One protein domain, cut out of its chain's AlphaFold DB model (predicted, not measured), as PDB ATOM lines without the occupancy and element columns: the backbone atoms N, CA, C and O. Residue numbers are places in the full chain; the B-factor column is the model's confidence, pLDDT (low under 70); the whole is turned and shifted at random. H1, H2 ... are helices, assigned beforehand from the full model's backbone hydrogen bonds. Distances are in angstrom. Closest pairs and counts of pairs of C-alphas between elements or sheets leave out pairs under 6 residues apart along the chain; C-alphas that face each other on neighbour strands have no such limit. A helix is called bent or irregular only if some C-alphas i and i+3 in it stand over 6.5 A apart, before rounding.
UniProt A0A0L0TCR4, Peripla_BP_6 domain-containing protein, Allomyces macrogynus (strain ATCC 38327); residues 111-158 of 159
ATOM      1  N   GLN A 111     152.346 199.539 149.565       91.06
ATOM      2  CA  GLN A 111     152.860 198.570 150.529       91.06
ATOM      3  C   GLN A 111     152.091 197.250 150.440       91.06
ATOM      4  O   GLN A 111     152.711 196.198 150.272       91.06
ATOM      5  N   TYR A 112     150.754 197.302 150.464       92.62
ATOM      6  CA  TYR A 112     149.929 196.105 150.315       92.62
ATOM      7  C   TYR A 112     150.144 195.433 148.955       92.62
ATOM      8  O   TYR A 112     150.340 194.220 148.894       92.62
ATOM      9  N   GLN A 113     150.160 196.193 147.856       94.06
ATOM     10  CA  GLN A 113     150.357 195.613 146.519       94.06
ATOM     11  C   GLN A 113     151.741 194.962 146.363       94.06
ATOM     12  O   GLN A 113     151.869 193.907 145.735       94.06
ATOM     13  N   THR A 114     152.770 195.544 146.985       94.25
ATOM     14  CA  THR A 114     154.123 194.969 147.012       94.25
ATOM     15  C   THR A 114     154.140 193.665 147.803       94.25
ATOM     16  O   THR A 114     154.549 192.641 147.259       94.25
ATOM     17  N   LEU A 115     153.613 193.662 149.031       92.88
ATOM     18  CA  LEU A 115     153.501 192.452 149.852       92.88
ATOM     19  C   LEU A 115     152.734 191.348 149.116       92.88
ATOM     20  O   LEU A 115     153.192 190.212 149.020       92.88
ATOM     21  N   ARG A 116     151.579 191.696 148.544       92.12
ATOM     22  CA  ARG A 116     150.717 190.763 147.817       92.12
ATOM     23  C   ARG A 116     151.420 190.159 146.607       92.12
ATOM     24  O   ARG A 116     151.308 188.956 146.385       92.12
ATOM     25  N   SER A 117     152.126 190.963 145.812       93.25
ATOM     26  CA  SER A 117     152.842 190.454 144.636       93.25
ATOM     27  C   SER A 117     153.993 189.523 145.025       93.25
ATOM     28  O   SER A 117     154.120 188.449 144.439       93.25
ATOM     29  N   GLN A 118     154.758 189.866 146.067       93.62
ATOM     30  CA  GLN A 118     155.824 189.016 146.605       93.62
ATOM     31  C   GLN A 118     155.281 187.695 147.164       93.62
ATOM     32  O   GLN A 118     155.793 186.629 146.827       93.62
ATOM     33  N   TYR A 119     154.203 187.749 147.953       92.81
ATOM     34  CA  TYR A 119     153.574 186.556 148.520       92.81
ATOM     35  C   TYR A 119     153.072 185.604 147.428       92.81
ATOM     36  O   TYR A 119     153.351 184.410 147.474       92.81
ATOM     37  N   LEU A 120     152.368 186.123 146.415       92.25
ATOM     38  CA  LEU A 120     151.831 185.297 145.326       92.25
ATOM     39  C   LEU A 120     152.924 184.723 144.416       92.25
ATOM     40  O   LEU A 120     152.740 183.636 143.873       92.25
ATOM     41  N   ALA A 121     154.053 185.421 144.260       94.75
ATOM     42  CA  ALA A 121     155.211 184.892 143.545       94.75
ATOM     43  C   ALA A 121     155.885 183.745 144.319       94.75
ATOM     44  O   ALA A 121     156.306 182.761 143.715       94.75
ATOM     45  N   GLN A 122     155.962 183.856 145.648       95.75
ATOM     46  CA  GLN A 122     156.584 182.847 146.506       95.75
ATOM     47  C   GLN A 122     155.680 181.629 146.760       95.75
ATOM     48  O   GLN A 122     156.176 180.509 146.873       95.75
ATOM     49  N   TYR A 123     154.360 181.827 146.828       94.00
ATOM     50  CA  TYR A 123     153.375 180.791 147.151       94.00
ATOM     51  C   TYR A 123     152.263 180.699 146.087       94.00
ATOM     52  O   TYR A 123     151.092 180.956 146.383       94.00
ATOM     53  N   PRO A 124     152.584 180.304 144.841       93.00
ATOM     54  CA  PRO A 124     151.655 180.393 143.709       93.00
ATOM     55  C   PRO A 124     150.438 179.460 143.811       93.00
ATOM     56  O   PRO A 124     149.413 179.721 143.185       93.00
ATOM     57  N   SER A 125     150.527 178.378 144.591       93.69
ATOM     58  CA  SER A 125     149.432 177.420 144.793       93.69
ATOM     59  C   SER A 125     148.459 177.818 145.906       93.69
ATOM     60  O   SER A 125     147.473 177.115 146.126       93.69
ATOM     61  N   GLN A 126     148.735 178.899 146.645       88.00
ATOM     62  CA  GLN A 126     147.911 179.305 147.777       88.00
ATOM     63  C   GLN A 126     146.699 180.147 147.345       88.00
ATOM     64  O   GLN A 126     146.798 180.955 146.414       88.00
ATOM     65  N   PRO A 127     145.547 180.021 148.031       85.88
ATOM     66  CA  PRO A 127     144.404 180.887 147.786       85.88
ATOM     67  C   PRO A 127     144.756 182.360 148.016       85.88
ATOM     68  O   PRO A 127     145.296 182.736 149.055       85.88
ATOM     69  N   LYS A 128     144.355 183.229 147.081       82.62
ATOM     70  CA  LYS A 128     144.533 184.689 147.208       82.62
ATOM     71  C   LYS A 128     143.841 185.265 148.449       82.62
ATOM     72  O   LYS A 128     144.261 186.305 148.943       82.62
ATOM     73  N   SER A 129     142.797 184.596 148.941       80.81
ATOM     74  CA  SER A 129     142.062 184.967 150.153       80.81
ATOM     75  C   SER A 129     142.874 184.817 151.440       80.81
ATOM     76  O   SER A 129     142.441 185.333 152.458       80.81
ATOM     77  N   LEU A 130     144.044 184.163 151.419       82.88
ATOM     78  CA  LEU A 130     144.928 184.116 152.589       82.88
ATOM     79  C   LEU A 130     145.576 185.472 152.907       82.88
ATOM     80  O   LEU A 130     146.062 185.663 154.015       82.88
ATOM     81  N   MET A 131     145.581 186.418 151.962       85.31
ATOM     82  CA  MET A 131     146.100 187.775 152.160       85.31
ATOM     83  C   MET A 131     145.000 188.747 152.593       85.31
ATOM     84  O   MET A 131     144.762 189.762 151.942       85.31
ATOM     85  N   SER A 132     144.316 188.413 153.683       85.06
ATOM     86  CA  SER A 132     143.296 189.257 154.303       85.06
ATOM     87  C   SER A 132     143.208 189.014 155.811       85.06
ATOM     88  O   SER A 132     143.826 188.101 156.371       85.06
ATOM     89  N   GLY A 133     142.445 189.864 156.487       86.06
ATOM     90  CA  GLY A 133     142.093 189.770 157.892       86.06
ATOM     91  C   GLY A 133     143.305 189.618 158.802       86.06
ATOM     92  O   GLY A 133     144.275 190.376 158.732       86.06
ATOM     93  N   PHE A 134     143.253 188.605 159.668       85.75
ATOM     94  CA  PHE A 134     144.295 188.378 160.663       85.75
ATOM     95  C   PHE A 134     145.656 188.040 160.067       85.75
ATOM     96  O   PHE A 134     146.655 188.329 160.715       85.75
ATOM     97  N   ALA A 135     145.735 187.472 158.860       87.94
ATOM     98  CA  ALA A 135     147.031 187.205 158.238       87.94
ATOM     99  C   ALA A 135     147.812 188.508 158.006       87.94
ATOM    100  O   ALA A 135     149.002 188.577 158.314       87.94
ATOM    101  N   LEU A 136     147.125 189.561 157.548       90.50
ATOM    102  CA  LEU A 136     147.708 190.897 157.420       90.50
ATOM    103  C   LEU A 136     148.018 191.503 158.792       90.50
ATOM    104  O   LEU A 136     149.102 192.039 158.984       90.50
ATOM    105  N   THR A 137     147.132 191.335 159.778       89.50
ATOM    106  CA  THR A 137     147.403 191.797 161.151       89.50
ATOM    107  C   THR A 137     148.660 191.152 161.740       89.50
ATOM    108  O   THR A 137     149.477 191.845 162.337       89.50
ATOM    109  N   TYR A 138     148.860 189.844 161.554       90.00
ATOM    110  CA  TYR A 138     150.070 189.155 162.008       90.00
ATOM    111  C   TYR A 138     151.320 189.668 161.298       90.00
ATOM    112  O   TYR A 138     152.348 189.866 161.948       90.00
ATOM    113  N   TYR A 139     151.234 189.909 159.988       90.75
ATOM    114  CA  TYR A 139     152.321 190.524 159.238       90.75
ATOM    115  C   TYR A 139     152.682 191.904 159.809       90.75
ATOM    116  O   TYR A 139     153.848 192.152 160.115       90.75
ATOM    117  N   ASP A 140     151.688 192.762 160.046       90.25
ATOM    118  CA  ASP A 140     151.893 194.093 160.623       90.25
ATOM    119  C   ASP A 140     152.487 194.023 162.037       90.25
ATOM    120  O   ASP A 140     153.387 194.795 162.370       90.25
ATOM    121  N   CYS A 141     152.059 193.059 162.864       92.12
ATOM    122  CA  CYS A 141     152.646 192.823 164.184       92.12
ATOM    123  C   CYS A 141     154.132 192.444 164.097       92.12
ATOM    124  O   CYS A 141     154.947 192.970 164.857       92.12
ATOM    125  N   LEU A 142     154.503 191.551 163.176       93.19
ATOM    126  CA  LEU A 142     155.899 191.146 162.977       93.19
ATOM    127  C   LEU A 142     156.749 192.288 162.414       93.19
ATOM    128  O   LEU A 142     157.898 192.472 162.828       93.19
ATOM    129  N   LEU A 143     156.185 193.089 161.510       91.31
ATOM    130  CA  LEU A 143     156.838 194.277 160.976       91.31
ATOM    131  C   LEU A 143     157.085 195.312 162.081       91.31
ATOM    132  O   LEU A 143     158.200 195.821 162.212       91.31
ATOM    133  N   ALA A 144     156.076 195.585 162.911       92.81
ATOM    134  CA  ALA A 144     156.189 196.483 164.055       92.81
ATOM    135  C   ALA A 144     157.239 195.991 165.061       92.81
ATOM    136  O   ALA A 144     158.081 196.777 165.495       92.81
ATOM    137  N   LEU A 145     157.253 194.689 165.368       93.44
ATOM    138  CA  LEU A 145     158.261 194.074 166.234       93.44
ATOM    139  C   LEU A 145     159.675 194.260 165.672       93.44
ATOM    140  O   LEU A 145     160.576 194.707 166.381       93.44
ATOM    141  N   THR A 146     159.862 193.973 164.385       92.06
ATOM    142  CA  THR A 146     161.158 194.120 163.707       92.06
ATOM    143  C   THR A 146     161.644 195.569 163.745       92.06
ATOM    144  O   THR A 146     162.812 195.831 164.035       92.06
ATOM    145  N   ASN A 147     160.746 196.523 163.496       91.25
ATOM    146  CA  ASN A 147     161.064 197.948 163.558       91.25
ATOM    147  C   ASN A 147     161.365 198.419 164.986       91.25
ATOM    148  O   ASN A 147     162.236 199.265 165.162       91.25
ATOM    149  N   GLY A 148     160.700 197.853 165.996       91.31
ATOM    150  CA  GLY A 148     160.964 198.145 167.405       91.31
ATOM    151  C   GLY A 148     162.313 197.613 167.898       91.31
ATOM    152  O   GLY A 148     162.968 198.272 168.697       91.31
ATOM    153  N   ILE A 149     162.759 196.452 167.402       92.50
ATOM    154  CA  ILE A 149     164.030 195.825 167.809       92.50
ATOM    155  C   ILE A 149     165.233 196.409 167.051       92.50
ATOM    156  O   ILE A 149     166.335 196.476 167.597       92.50
ATOM    157  N   ARG A 150     165.049 196.866 165.805       87.38
ATOM    158  CA  ARG A 150     166.136 197.367 164.942       87.38
ATOM    159  C   ARG A 150     167.062 198.400 165.620       87.38
ATOM    160  O   ARG A 150     168.274 198.238 165.484       87.38
ATOM    161  N   PRO A 151     166.573 199.417 166.357       83.94
ATOM    162  CA  PRO A 151     167.447 200.373 167.038       83.94
ATOM    163  C   PRO A 151     168.371 199.727 168.076       83.94
ATOM    164  O   PRO A 151     169.520 200.138 168.189       83.94
ATOM    165  N   PHE A 152     167.902 198.696 168.787       76.81
ATOM    166  CA  PHE A 152     168.678 197.992 169.816       76.81
ATOM    167  C   PHE A 152     169.796 197.125 169.226       76.81
ATOM    168  O   PHE A 152     170.861 196.993 169.821       76.81
ATOM    169  N   LEU A 153     169.579 196.555 168.039       71.75
ATOM    170  CA  LEU A 153     170.607 195.776 167.341       71.75
ATOM    171  C   LEU A 153     171.705 196.671 166.753       71.75
ATOM    172  O   LEU A 153     172.870 196.284 166.731       71.75
ATOM    173  N   LEU A 154     171.348 197.876 166.303       70.44
ATOM    174  CA  LEU A 154     172.307 198.839 165.758       70.44
ATOM    175  C   LEU A 154     173.170 199.496 166.847       70.44
ATOM    176  O   LEU A 154     174.314 199.846 166.578       70.44
ATOM    177  N   THR A 155     172.665 199.644 168.075       61.53
ATOM    178  CA  THR A 155     173.467 200.115 169.216       61.53
ATOM    179  C   THR A 155     174.345 199.021 169.819       61.53
ATOM    180  O   THR A 155     175.464 199.316 170.222       61.53
ATOM    181  N   ALA A 156     173.901 197.759 169.820       58.62
ATOM    182  CA  ALA A 156     174.703 196.630 170.300       58.62
ATOM    183  C   ALA A 156     175.924 196.303 169.414       58.62
ATOM    184  O   ALA A 156     176.866 195.689 169.897       58.62
ATOM    185  N   HIS A 157     175.923 196.711 168.140       53.56
ATOM    186  CA  HIS A 157     177.052 196.528 167.215       53.56
ATOM    187  C   HIS A 157     178.061 197.691 167.192       53.56
ATOM    188  O   HIS A 157     179.083 197.585 166.518       53.56
ATOM    189  N   ASN A 158     177.784 198.788 167.903       51.94
ATOM    190  CA  ASN A 158     178.670 199.957 168.002       51.94
ATOM    191  C   ASN A 158     179.449 200.012 169.336       51.94
ATOM    192  O   ASN A 158     180.006 201.057 169.679       51.94
TER     193      ASN A 158
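AT A GLANCE: This is residues 111 to 158 of the 159 residues of the protein "Peripla_BP_6 domain-containing protein" of Allomyces macrogynus (strain ATCC 38327) (UniProt A0A0L0TCR4). What is the shape? One long helix, H2, makes most of a rod, its residues 140 to 156 sticking out; a shorter helix, H1, is set off from its first half, joined by a long loop. How large? The printed part, 48 residues with H1 then H2 and no named strand, is all helix. It is only just loose, close to extended: radius of gyration of the C-alphas 14.3 A, spans 43 by 20 by 16 A.

HOW THE PARTS SIT: Is H2, residues 134 to 156, straight? It has a kink of 29 degrees near residue 149 and is irregular, but only just: C-alphas 148 and 151 are 6.9 A apart. Does H1, residues 111 to 122, touch it? They are apart, with no C-alpha of one within 8 A of the other. Are the backbones in range? Every O i to N i+4 pair of H1 is within hydrogen-bond range, and 17 of 19 in H2.

IN THESE COORDINATES: Where is H2? It runs 32.9 A, from C-alpha 134 to C-alpha 156 at (174.703, 196.630, 170.300). Where is H1? It begins at C-alpha 111, (152.860, 198.570, 150.529), and is 16.7 A long.

THE WHOLE: What lies farthest apart? The C-alphas of Pro 127 and Asn 158, at 44.1 A. Any cut or weak part? There is no cut, the link H1 to H2 is long, and residues 155 to 158 have pLDDT under 70.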